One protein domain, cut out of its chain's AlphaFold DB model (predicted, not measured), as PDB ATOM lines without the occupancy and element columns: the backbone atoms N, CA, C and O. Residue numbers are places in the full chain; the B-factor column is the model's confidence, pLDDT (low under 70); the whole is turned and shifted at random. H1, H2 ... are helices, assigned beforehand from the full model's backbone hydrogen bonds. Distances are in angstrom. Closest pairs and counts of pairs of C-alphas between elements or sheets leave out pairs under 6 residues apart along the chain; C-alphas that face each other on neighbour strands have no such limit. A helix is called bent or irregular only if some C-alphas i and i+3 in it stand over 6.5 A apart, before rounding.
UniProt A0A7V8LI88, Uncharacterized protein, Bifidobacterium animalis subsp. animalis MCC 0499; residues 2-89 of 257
ATOM      1  N   ARG A   2     -49.209  10.269  -9.025       70.88
ATOM      2  CA  ARG A   2     -49.789   9.017  -8.469       70.88
ATOM      3  C   ARG A   2     -48.943   8.346  -7.369       70.88
ATOM      4  O   ARG A   2     -49.494   7.897  -6.378       70.88
ATOM      5  N   VAL A   3     -47.616   8.332  -7.518       74.25
ATOM      6  CA  VAL A   3     -46.684   7.718  -6.548       74.25
ATOM      7  C   VAL A   3     -46.601   8.508  -5.231       74.25
ATOM      8  O   VAL A   3     -46.576   7.912  -4.160       74.25
ATOM      9  N   ALA A   4     -46.625   9.843  -5.299       71.25
ATOM     10  CA  ALA A   4     -46.657  10.717  -4.122       71.25
ATOM     11  C   ALA A   4     -47.979  10.571  -3.345       71.25
ATOM     12  O   ALA A   4     -47.973  10.386  -2.132       71.25
ATOM     13  N   ALA A   5     -49.112  10.550  -4.056       73.00
ATOM     14  CA  ALA A   5     -50.420  10.307  -3.450       73.00
ATOM     15  C   ALA A   5     -50.508   8.919  -2.792       73.00
ATOM     16  O   ALA A   5     -51.007   8.793  -1.676       73.00
ATOM     17  N   TRP A   6     -49.964   7.886  -3.445       83.75
ATOM     18  CA  TRP A   6     -49.900   6.538  -2.878       83.75
ATOM     19  C   TRP A   6     -49.042   6.479  -1.606       83.75
ATOM     20  O   TRP A   6     -49.444   5.845  -0.636       83.75
ATOM     21  N   ALA A   7     -47.896   7.170  -1.574       80.12
ATOM     22  CA  ALA A   7     -47.024   7.204  -0.399       80.12
ATOM     23  C   ALA A   7     -47.754   7.714   0.855       80.12
ATOM     24  O   ALA A   7     -47.610   7.111   1.915       80.12
ATOM     25  N   VAL A   8     -48.588   8.749   0.711       77.94
ATOM     26  CA  VAL A   8     -49.433   9.285   1.791       77.94
ATOM     27  C   VAL A   8     -50.542   8.310   2.196       77.94
ATOM     28  O   VAL A   8     -50.777   8.088   3.374       77.94
ATOM     29  N   GLN A   9     -51.220   7.693   1.228       80.38
ATOM     30  CA  GLN A   9     -52.336   6.780   1.509       80.38
ATOM     31  C   GLN A   9     -51.889   5.439   2.110       80.38
ATOM     32  O   GLN A   9     -52.684   4.749   2.739       80.38
ATOM     33  N   SER A  10     -50.631   5.051   1.895       84.38
ATOM     34  CA  SER A  10     -50.109   3.740   2.288       84.38
ATOM     35  C   SER A  10     -49.838   3.569   3.788       84.38
ATOM     36  O   SER A  10     -49.587   2.443   4.209       84.38
ATOM     37  N   GLY A  11     -49.818   4.651   4.579       84.75
ATOM     38  CA  GLY A  11     -49.444   4.612   6.003       84.75
ATOM     39  C   GLY A  11     -47.958   4.315   6.263       84.75
ATOM     40  O   GLY A  11     -47.527   4.156   7.403       84.75
ATOM     41  N   LEU A  12     -47.145   4.192   5.207       87.94
ATOM     42  CA  LEU A  12     -45.765   3.717   5.307       87.94
ATOM     43  C   LEU A  12     -44.863   4.696   6.069       87.94
ATOM     44  O   LEU A  12     -43.894   4.267   6.697       87.94
ATOM     45  N   ILE A  13     -45.141   5.999   5.974       87.50
ATOM     46  CA  ILE A  13     -44.362   7.053   6.634       87.50
ATOM     47  C   ILE A  13     -44.695   7.039   8.126       87.50
ATOM     48  O   ILE A  13     -43.792   6.966   8.957       87.50
ATOM     49  N   GLU A  14     -45.982   7.017   8.446       89.31
ATOM     50  CA  GLU A  14     -46.561   6.955   9.783       89.31
ATOM     51  C   GLU A  14     -46.035   5.736  10.547       89.31
ATOM     52  O   GLU A  14     -45.489   5.886  11.640       89.31
ATOM     53  N   ASP A  15     -46.062   4.557   9.920       90.62
ATOM     54  CA  ASP A  15     -45.527   3.314  10.481       90.62
ATOM     55  C   ASP A  15     -44.038   3.420  10.841       90.62
ATOM     56  O   ASP A  15     -43.595   2.892  11.864       90.62
ATOM     57  N   GLN A  16     -43.223   4.060   9.990       92.12
ATOM     58  CA  GLN A  16     -41.800   4.240  10.296       92.12
ATOM     59  C   GLN A  16     -41.591   5.271  11.400       92.12
ATOM     60  O   GLN A  16     -40.757   5.054  12.278       92.12
ATOM     61  N   VAL A  17     -42.334   6.376  11.378       89.25
ATOM     62  CA  VAL A  17     -42.225   7.435  12.382       89.25
ATOM     63  C   VAL A  17     -42.648   6.914  13.754       89.25
ATOM     64  O   VAL A  17     -41.923   7.130  14.720       89.25
ATOM     65  N   GLN A  18     -43.727   6.141  13.850       89.75
ATOM     66  CA  GLN A  18     -44.200   5.576  15.114       89.75
ATOM     67  C   GLN A  18     -43.216   4.563  15.724       89.75
ATOM     68  O   GLN A  18     -43.107   4.456  16.944       89.75
ATOM     69  N   ARG A  19     -42.428   3.862  14.896       88.88
ATOM     70  CA  ARG A  19     -41.321   3.009  15.370       88.88
ATOM     71  C   ARG A  19     -40.146   3.808  15.932       88.88
ATOM     72  O   ARG A  19     -39.419   3.293  16.775       88.88
ATOM     73  N   ILE A  20     -39.924   5.025  15.437       89.12
ATOM     74  CA  ILE A  20     -38.836   5.909  15.885       89.12
ATOM     75  C   ILE A  20     -39.271   6.715  17.115       89.12
ATOM     76  O   ILE A  20     -38.461   6.942  18.010       89.12
ATOM     77  N   PHE A  21     -40.542   7.118  17.173       86.31
ATOM     78  CA  PHE A  21     -41.118   7.966  18.212       86.31
ATOM     79  C   PHE A  21     -42.291   7.248  18.894       86.31
ATOM     80  O   PHE A  21     -43.423   7.338  18.421       86.31
ATOM     81  N   PRO A  22     -42.047   6.563  20.028       79.56
ATOM     82  CA  PRO A  22     -43.093   5.839  20.753       79.56
ATOM     83  C   PRO A  22     -44.202   6.740  21.318       79.56
ATOM     84  O   PRO A  22     -45.301   6.265  21.593       79.56
ATOM     85  N   ASN A  23     -43.928   8.035  21.515       82.06
ATOM     86  CA  ASN A  23     -44.923   9.001  21.970       82.06
ATOM     87  C   ASN A  23     -45.842   9.423  20.798       82.06
ATOM     88  O   ASN A  23     -45.339   9.998  19.829       82.06
ATOM     89  N   PRO A  24     -47.177   9.235  20.892       76.38
ATOM     90  CA  PRO A  24     -48.101   9.540  19.794       76.38
ATOM     91  C   PRO A  24     -48.104  11.009  19.349       76.38
ATOM     92  O   PRO A  24     -48.217  11.290  18.158       76.38
ATOM     93  N   GLY A  25     -47.939  11.956  20.278       75.12
ATOM     94  CA  GLY A  25     -47.899  13.387  19.961       75.12
ATOM     95  C   GLY A  25     -46.618  13.795  19.234       75.12
ATOM     96  O   GLY A  25     -46.652  14.606  18.310       75.12
ATOM     97  N   GLN A  26     -45.482  13.195  19.600       78.94
ATOM     98  CA  GLN A  26     -44.223  13.385  18.875       78.94
ATOM     99  C   GLN A  26     -44.278  12.739  17.489       78.94
ATOM    100  O   GLN A  26     -43.863  13.354  16.508       78.94
ATOM    101  N   ALA A  27     -44.837  11.532  17.393       83.56
ATOM    102  CA  ALA A  27     -45.023  10.855  16.118       83.56
ATOM    103  C   ALA A  27     -45.884  11.695  15.162       83.56
ATOM    104  O   ALA A  27     -45.460  11.944  14.038       83.56
ATOM    105  N   ALA A  28     -47.022  12.220  15.629       83.31
ATOM    106  CA  ALA A  28     -47.895  13.078  14.827       83.31
ATOM    107  C   ALA A  28     -47.165  14.324  14.291       83.31
ATOM    108  O   ALA A  28     -47.207  14.594  13.092       83.31
ATOM    109  N   ARG A  29     -46.411  15.031  15.144       80.62
ATOM    110  CA  ARG A  29     -45.637  16.219  14.735       80.62
ATOM    111  C   ARG A  29     -44.520  15.892  13.744       80.62
ATOM    112  O   ARG A  29     -44.257  16.657  12.821       80.62
ATOM    113  N   MET A  30     -43.854  14.753  13.918       87.25
ATOM    114  CA  MET A  30     -42.830  14.297  12.976       87.25
ATOM    115  C   MET A  30     -43.429  13.897  11.631       87.25
ATOM    116  O   MET A  30     -42.817  14.196  10.610       87.25
ATOM    117  N   VAL A  31     -44.607  13.261  11.612       87.12
ATOM    118  CA  VAL A  31     -45.333  12.955  10.369       87.12
ATOM    119  C   VAL A  31     -45.683  14.248   9.639       87.12
ATOM    120  O   VAL A  31     -45.288  14.402   8.484       87.12
ATOM    121  N   GLU A  32     -46.311  15.208  10.323       86.19
ATOM    122  CA  GLU A  32     -46.689  16.511   9.755       86.19
ATOM    123  C   GLU A  32     -45.482  17.251   9.152       86.19
ATOM    124  O   GLU A  32     -45.558  17.834   8.070       86.19
ATOM    125  N   TRP A  33     -44.324  17.173   9.811       88.12
ATOM    126  CA  TRP A  33     -43.099  17.799   9.324       88.12
ATOM    127  C   TRP A  33     -42.427  17.040   8.164       88.12
ATOM    128  O   TRP A  33     -41.910  17.666   7.228       88.12
ATOM    129  N   LEU A  34     -42.388  15.704   8.225       88.81
ATOM    130  CA  LEU A  34     -41.701  14.849   7.250       88.81
ATOM    131  C   LEU A  34     -42.468  14.737   5.939       88.81
ATOM    132  O   LEU A  34     -41.858  14.768   4.873       88.81
ATOM    133  N   GLN A  35     -43.787  14.594   6.011       86.50
ATOM    134  CA  GLN A  35     -44.636  14.271   4.873       86.50
ATOM    135  C   GLN A  35     -44.485  15.248   3.695       86.50
ATOM    136  O   GLN A  35     -44.145  14.774   2.607       86.50
ATOM    137  N   PRO A  36     -44.617  16.585   3.853       85.94
ATOM    138  CA  PRO A  36     -44.441  17.505   2.730       85.94
ATOM    139  C   PRO A  36     -43.018  17.452   2.161       85.94
ATOM    140  O   PRO A  36     -42.842  17.475   0.948       85.94
ATOM    141  N   ARG A  37     -41.996  17.262   3.005       88.19
ATOM    142  CA  ARG A  37     -40.589  17.185   2.572       88.19
ATOM    143  C   ARG A  37     -40.258  15.894   1.840       88.19
ATOM    144  O   ARG A  37     -39.447  15.893   0.923       88.19
ATOM    145  N   LEU A  38     -40.881  14.783   2.217       88.50
ATOM    146  CA  LEU A  38     -40.773  13.535   1.468       88.50
ATOM    147  C   LEU A  38     -41.488  13.658   0.119       88.50
ATOM    148  O   LEU A  38     -40.967  13.163  -0.879       88.50
ATOM    149  N   MET A  39     -42.621  14.369   0.055       85.44
ATOM    150  CA  MET A  39     -43.311  14.628  -1.213       85.44
ATOM    151  C   MET A  39     -42.446  15.443  -2.169       85.44
ATOM    152  O   MET A  39     -42.319  15.060  -3.327       85.44
ATOM    153  N   GLU A  40     -41.776  16.482  -1.677       85.31
ATOM    154  CA  GLU A  40     -40.794  17.260  -2.438       85.31
ATOM    155  C   GLU A  40     -39.689  16.386  -3.054       85.31
ATOM    156  O   GLU A  40     -39.332  16.554  -4.222       85.31
ATOM    157  N   LYS A  41     -39.177  15.399  -2.301       86.44
ATOM    158  CA  LYS A  41     -38.163  14.459  -2.809       86.44
ATOM    159  C   LYS A  41     -38.714  13.469  -3.833       86.44
ATOM    160  O   LYS A  41     -37.944  12.975  -4.650       86.44
ATOM    161  N   ILE A  42     -40.016  13.184  -3.814       86.75
ATOM    162  CA  ILE A  42     -40.680  12.313  -4.796       86.75
ATOM    163  C   ILE A  42     -40.999  13.073  -6.087       86.75
ATOM    164  O   ILE A  42     -40.877  12.516  -7.175       86.75
ATOM    165  N   THR A  43     -41.465  14.317  -5.973       82.88
ATOM    166  CA  THR A  43     -41.951  15.110  -7.111       82.88
ATOM    167  C   THR A  43     -40.869  15.967  -7.753       82.88
ATOM    168  O   THR A  43     -41.040  16.376  -8.897       82.88
ATOM    169  N   GLY A  44     -39.777  16.255  -7.038       79.12
ATOM    170  CA  GLY A  44     -38.763  17.208  -7.484       79.12
ATOM    171  C   GLY A  44     -39.246  18.665  -7.461       79.12
ATOM    172  O   GLY A  44     -38.614  19.522  -8.076       79.12
ATOM    173  N   MET A  45     -40.368  18.945  -6.791       78.75
ATOM    174  CA  MET A  45     -40.995  20.266  -6.714       78.75
ATOM    175  C   MET A  45     -40.959  20.783  -5.283       78.75
ATOM    176  O   MET A  45     -41.274  20.032  -4.366       78.75
ATOM    177  N   GLU A  46     -40.599  22.049  -5.107       78.12
ATOM    178  CA  GLU A  46     -40.615  22.737  -3.814       78.12
ATOM    179  C   GLU A  46     -42.056  22.988  -3.332       78.12
ATOM    180  O   GLU A  46     -42.921  23.386  -4.111       78.12
ATOM    181  N   ILE A  47     -42.306  22.709  -2.051       73.81
ATOM    182  CA  ILE A  47     -43.600  22.841  -1.359       73.81
ATOM    183  C   ILE A  47     -43.411  23.617  -0.044       73.81
ATOM    184  O   ILE A  47     -44.143  24.562   0.226       73.81
ATOM    185  N   VAL A  48     -42.438  23.221   0.783       73.62
ATOM    186  CA  VAL A  48     -42.120  23.790   2.106       73.62
ATOM    187  C   VAL A  48     -40.622  24.035   2.340       73.62
ATOM    188  O   VAL A  48     -40.260  24.609   3.368       73.62
ATOM    189  N   SER A  49     -39.724  23.550   1.476       72.19
ATOM    190  CA  SER A  49     -38.276  23.691   1.640       72.19
ATOM    191  C   SER A  49     -37.584  24.241   0.397       72.19
ATOM    192  O   SER A  49     -37.843  23.801  -0.716       72.19
ATOM    193  N   ASN A  50     -36.624  25.142   0.615       73.94
ATOM    194  CA  ASN A  50     -35.888  25.801  -0.459       73.94
ATOM    195  C   ASN A  50     -35.064  24.799  -1.282       73.94
ATOM    196  O   ASN A  50     -34.127  24.180  -0.757       73.94
ATOM    197  N   ARG A  51     -35.370  24.682  -2.581       72.00
ATOM    198  CA  ARG A  51     -34.719  23.748  -3.513       72.00
ATOM    199  C   ARG A  51     -33.195  23.877  -3.564       72.00
ATOM    200  O   ARG A  51     -32.518  22.867  -3.733       72.00
ATOM    201  N   SER A  52     -32.642  25.076  -3.365       72.31
ATOM    202  CA  SER A  52     -31.184  25.309  -3.364       72.31
ATOM    203  C   SER A  52     -30.434  24.567  -2.249       72.31
ATOM    204  O   SER A  52     -29.229  24.362  -2.337       72.31
ATOM    205  N   THR A  53     -31.148  24.126  -1.209       70.75
ATOM    206  CA  THR A  53     -30.581  23.391  -0.066       70.75
ATOM    207  C   THR A  53     -30.690  21.872  -0.223       70.75
ATOM    208  O   THR A  53     -30.334  21.105   0.675       70.75
ATOM    209  N   TRP A  54     -31.241  21.399  -1.343       77.31
ATOM    210  CA  TRP A  54     -31.503  19.985  -1.544       77.31
ATOM    211  C   TRP A  54     -30.249  19.236  -1.965       77.31
ATOM    212  O   TRP A  54     -29.588  19.580  -2.936       77.31
ATOM    213  N   ASN A  55     -29.998  18.107  -1.306       79.88
ATOM    214  CA  ASN A  55     -29.137  17.088  -1.883       79.88
ATOM    215  C   ASN A  55     -29.902  16.367  -3.006       79.88
ATOM    216  O   ASN A  55     -30.833  15.603  -2.728       79.88
ATOM    217  N   GLU A  56     -29.523  16.621  -4.258       77.94
ATOM    218  CA  GLU A  56     -30.156  16.044  -5.451       77.94
ATOM    219  C   GLU A  56     -30.071  14.511  -5.487       77.94
ATOM    220  O   GLU A  56     -30.974  13.847  -5.993       77.94
ATOM    221  N   HIS A  57     -29.052  13.914  -4.861       80.00
ATOM    222  CA  HIS A  57     -28.911  12.457  -4.792       80.00
ATOM    223  C   HIS A  57     -29.972  11.768  -3.921       80.00
ATOM    224  O   HIS A  57     -30.108  10.543  -4.005       80.00
ATOM    225  N   ASN A  58     -30.713  12.541  -3.118       82.38
ATOM    226  CA  ASN A  58     -31.809  12.068  -2.274       82.38
ATOM    227  C   ASN A  58     -33.184  12.194  -2.939       82.38
ATOM    228  O   ASN A  58     -34.180  11.874  -2.294       82.38
ATOM    229  N   LEU A  59     -33.265  12.669  -4.185       87.88
ATOM    230  CA  LEU A  59     -34.507  12.633  -4.952       87.88
ATOM    231  C   LEU A  59     -34.869  11.194  -5.328       87.88
ATOM    232  O   LEU A  59     -34.001  10.327  -5.469       87.88
ATOM    233  N   TRP A  60     -36.166  10.935  -5.467       87.12
ATOM    234  CA  TRP A  60     -36.635   9.665  -5.987       87.12
ATOM    235  C   TRP A  60     -36.246   9.546  -7.456       87.12
ATOM    236  O   TRP A  60     -36.646  10.358  -8.289       87.12
ATOM    237  N   ASP A  61     -35.497   8.496  -7.759       85.62
ATOM    238  CA  ASP A  61     -35.069   8.167  -9.105       85.62
ATOM    239  C   ASP A  61     -35.545   6.744  -9.433       85.62
ATOM    240  O   ASP A  61     -34.983   5.774  -8.908       85.62
ATOM    241  N   PRO A  62     -36.582   6.594 -10.278       79.88
ATOM    242  CA  PRO A  62     -37.132   5.292 -10.632       79.88
ATOM    243  C   PRO A  62     -36.182   4.445 -11.493       79.88
ATOM    244  O   PRO A  62     -36.474   3.275 -11.720       79.88
ATOM    245  N   THR A  63     -35.069   5.009 -11.978       83.00
ATOM    246  CA  THR A  63     -34.067   4.291 -12.782       83.00
ATOM    247  C   THR A  63     -33.018   3.572 -11.929       83.00
ATOM    248  O   THR A  63     -32.284   2.719 -12.428       83.00
ATOM    249  N   ARG A  64     -32.952   3.869 -10.624       80.19
ATOM    250  CA  ARG A  64     -32.027   3.206  -9.694       80.19
ATOM    251  C   ARG A  64     -32.551   1.834  -9.284       80.19
ATOM    252  O   ARG A  64     -33.749   1.633  -9.108       80.19
ATOM    253  N   ASN A  65     -31.632   0.903  -9.017       81.69
ATOM    254  CA  ASN A  65     -31.947  -0.452  -8.548       81.69
ATOM    255  C   ASN A  65     -32.355  -0.474  -7.059       81.69
ATOM    256  O   ASN A  65     -31.700  -1.061  -6.200       81.69
ATOM    257  N   THR A  66     -33.399   0.267  -6.710       81.75
ATOM    258  CA  THR A  66     -33.949   0.357  -5.361       81.75
ATOM    259  C   THR A  66     -35.464   0.409  -5.456       81.75
ATOM    260  O   THR A  66     -36.015   1.205  -6.205       81.75
ATOM    261  N   SER A  67     -36.158  -0.402  -4.656       89.00
ATOM    262  CA  SER A  67     -37.618  -0.336  -4.585       89.00
ATOM    263  C   SER A  67     -38.088   0.985  -3.971       89.00
ATOM    264  O   SER A  67     -37.501   1.469  -3.000       89.00
ATOM    265  N   PHE A  68     -39.188   1.539  -4.489       86.38
ATOM    266  CA  PHE A  68     -39.769   2.789  -3.991       86.38
ATOM    267  C   PHE A  68     -40.042   2.744  -2.480       86.38
ATOM    268  O   PHE A  68     -39.607   3.621  -1.737       86.38
ATOM    269  N   CYS A  69     -40.670   1.669  -1.993       88.50
ATOM    270  CA  CYS A  69     -40.939   1.484  -0.565       88.50
ATOM    271  C   CYS A  69     -39.649   1.379   0.263       88.50
ATOM    272  O   CYS A  69     -39.584   1.886   1.380       88.50
ATOM    273  N   GLY A  70     -38.617   0.718  -0.275       88.44
ATOM    274  CA  GLY A  70     -37.318   0.599   0.382       88.44
ATOM    275  C   GLY A  70     -36.603   1.945   0.486       88.44
ATOM    276  O   GLY A  70     -36.068   2.274   1.544       88.44
ATOM    277  N   TRP A  71     -36.643   2.742  -0.583       92.56
ATOM    278  CA  TRP A  71     -36.144   4.114  -0.591       92.56
ATOM    279  C   TRP A  71     -36.898   4.992   0.414       92.56
ATOM    280  O   TRP A  71     -36.264   5.603   1.274       92.56
ATOM    281  N   LEU A  72     -38.234   4.976   0.380       90.88
ATOM    282  CA  LEU A  72     -39.079   5.818   1.228       90.88
ATOM    283  C   LEU A  72     -38.886   5.505   2.716       90.88
ATOM    284  O   LEU A  72     -38.726   6.426   3.516       90.88
ATOM    285  N   ARG A  73     -38.809   4.221   3.099       91.31
ATOM    286  CA  ARG A  73     -38.514   3.824   4.489       91.31
ATOM    287  C   ARG A  73     -37.149   4.327   4.945       91.31
ATOM    288  O   ARG A  73     -37.050   4.921   6.013       91.31
ATOM    289  N   ARG A  74     -36.100   4.115   4.140       90.62
ATOM    290  CA  ARG A  74     -34.738   4.547   4.494       90.62
ATOM    291  C   ARG A  74     -34.650   6.057   4.652       90.62
ATOM    292  O   ARG A  74     -34.061   6.524   5.623       90.62
ATOM    293  N   LEU A  75     -35.263   6.806   3.739       91.06
ATOM    294  CA  LEU A  75     -35.262   8.260   3.792       91.06
ATOM    295  C   LEU A  75     -36.070   8.784   4.987       91.06
ATOM    296  O   LEU A  75     -35.588   9.660   5.699       91.06
ATOM    297  N   THR A  76     -37.235   8.193   5.268       90.88
ATOM    298  CA  THR A  76     -38.057   8.532   6.444       90.88
ATOM    299  C   THR A  76     -37.283   8.308   7.741       90.88
ATOM    300  O   THR A  76     -37.253   9.187   8.597       90.88
ATOM    301  N   VAL A  77     -36.585   7.174   7.873       91.62
ATOM    302  CA  VAL A  77     -35.749   6.885   9.048       91.62
ATOM    303  C   VAL A  77     -34.579   7.863   9.157       91.62
ATOM    304  O   VAL A  77     -34.323   8.383  10.241       91.62
ATOM    305  N   ALA A  78     -33.878   8.134   8.053       89.50
ATOM    306  CA  ALA A  78     -32.739   9.047   8.044       89.50
ATOM    307  C   ALA A  78     -33.153  10.474   8.434       89.50
ATOM    308  O   ALA A  78     -32.566  11.070   9.335       89.50
ATOM    309  N   MET A  79     -34.207  11.005   7.808       87.75
ATOM    310  CA  MET A  79     -34.723  12.340   8.112       87.75
ATOM    311  C   MET A  79     -35.335  12.410   9.513       87.75
ATOM    312  O   MET A  79     -35.103  13.389  10.222       87.75
ATOM    313  N   GLY A  80     -36.058  11.367   9.929       86.31
ATOM    314  CA  GLY A  80     -36.671  11.266  11.248       86.31
ATOM    315  C   GLY A  80     -35.646  11.258  12.379       86.31
ATOM    316  O   GLY A  80     -35.840  11.955  13.366       86.31
ATOM    317  N   LYS A  81     -34.521  10.551  12.219       85.69
ATOM    318  CA  LYS A  81     -33.438  10.519  13.220       85.69
ATOM    319  C   LYS A  81     -32.572  11.777  13.237       85.69
ATOM    320  O   LYS A  81     -32.043  12.117  14.287       85.69
ATOM    321  N   ALA A  82     -32.418  12.459  12.102       85.12
ATOM    322  CA  ALA A  82     -31.552  13.635  11.997       85.12
ATOM    323  C   ALA A  82     -32.214  14.950  12.447       85.12
ATOM    324  O   ALA A  82     -31.512  15.913  12.730       85.12
ATOM    325  N   ASN A  83     -33.550  15.022  12.486       81.00
ATOM    326  CA  ASN A  83     -34.280  16.263  12.769       81.00
ATOM    327  C   ASN A  83     -35.138  16.295  14.057       81.00
ATOM    328  O   ASN A  83     -35.875  17.272  14.206       81.00
ATOM    329  N   PRO A  84     -35.093  15.327  14.998       75.25
ATOM    330  CA  PRO A  84     -36.031  15.318  16.116       75.25
ATOM    331  C   PRO A  84     -35.856  16.544  17.013       75.25
ATOM    332  O   PRO A  84     -36.846  17.177  17.352       75.25
ATOM    333  N   GLU A  85     -34.624  16.963  17.313       70.12
ATOM    334  CA  GLU A  85     -34.366  18.153  18.140       70.12
ATOM    335  C   GLU A  85     -34.923  19.441  17.526       70.12
ATOM    336  O   GLU A  85     -35.367  20.324  18.249       70.12
ATOM    337  N   ARG A  86     -34.953  19.544  16.193       70.56
ATOM    338  CA  ARG A  86     -35.478  20.716  15.481       70.56
ATOM    339  C   ARG A  86     -37.003  20.719  15.379       70.56
ATOM    340  O   ARG A  86     -37.615  21.779  15.369       70.56
ATOM    341  N   VAL A  87     -37.607  19.543  15.243       73.62
ATOM    342  CA  VAL A  87     -39.031  19.379  14.901       73.62
ATOM    343  C   VAL A  87     -39.892  19.142  16.139       73.62
ATOM    344  O   VAL A  87     -41.017  19.640  16.232       73.62
ATOM    345  N   LEU A  88     -39.361  18.370  17.089       70.62
ATOM    346  CA  LEU A  88     -40.005  18.033  18.356       70.62
ATOM    347  C   LEU A  88     -39.689  19.027  19.460       70.62
ATOM    348  O   LEU A  88     -40.411  19.036  20.462       70.62
ATOM    349  N   ARG A  89     -38.693  19.907  19.270       52.81
ATOM    350  CA  ARG A  89     -38.689  21.158  20.022       52.81
ATOM    351  C   ARG A  89     -40.069  21.795  19.845       52.81
ATOM    352  O   ARG A  89     -40.608  21.811  18.731       52.81
TER     353      ARG A  89
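This is residues 2 to 89 of the 257 residues of an uncharacterized protein of Bifidobacterium animalis subsp. animalis MCC 0499 (UniProt A0A7V8LI88). A long bent helix, H3, runs along one side of a small helical body, with H1 and H2, one after the other, running back along it and H4 beside H2. A long loop, residues 44 to 67, swings out from the end of H3b and returns to the start of H4, while the short H5 folds back onto H3a. The printed part has 88 residues with five named helices, in the order H1, H2, H3, H4, H5, and no named strand; the class is all helix. It is compact, with a radius of gyration of the C-alphas of 12.6 A, and spans 36 by 27 by 20 A.

H1, residues 2 to 9, and H2, residues 12 to 20, are close but not clearly touching, with the C-alphas of Ala 7 and Ile 13 closest at 7.5 A. By its hydrogen bonds H3, residues 24 to 43, was assigned as one helix, but it is bent: C-alphas 33 and 36 are 6.7 A apart, and its arms H3a, residues 24 to 33, and H3b, residues 36 to 43, stand at a steep tilt of 44 degrees. H1 touches H3b at a shallow tilt of 26 degrees, opposite ways; the closest C-alphas, of Ala 4 and Met 39, are 5.9 A apart. H2 touches H3a at a steep tilt of 50 degrees, opposite ways, closest at the C-alphas of Gln 18 and Ala 27, 5.4 A. H4, residues 68 to 82, touches H2 the same way at 36 degrees, only just a steep tilt; the closest C-alphas, of Ile 13 and Thr 76, are 6.5 A apart. With its residues 72 to 76 alone H4 only just touches H3b, with 3 pairs of C-alphas within 8 A, Leu 38 and Thr 76 closest at 7.6 A; the two form a helical hairpin. H5, residues 84 to 87, touches H3a, closest at the C-alphas of Met 30 and Val 87, 6.6 A. H4 and H5 meet only through their link, and H1 and H5 are apart. In H1, H2, H3a, H3b and H4 every O i to N i+4 pair is within hydrogen-bond range; H5 is too short for such a pair.

H1 begins at C-alpha 2, (-49.789, 9.017, -8.469), and is 10.5 A long; H2 is 12.8 A long. H3a measures 14.2 A and H3b 10.4 A, ending at C-alpha 43, (-41.951, 15.110, -7.111). H4 is 21.0 A long, and H5, 5.2 A long, ends at C-alpha 87, (-39.031, 19.379, 14.901).

The C-alphas farthest apart, of Thr 63 and Arg 89, are 37.2 A apart. The printed part has no cut. The link from H3 to H4, 24 residues, is long; those from H1 to H2, H2 to H3 and H4 to H5 are tight. The mean pLDDT of the printed part is 82.4, and residue 89 is under 70.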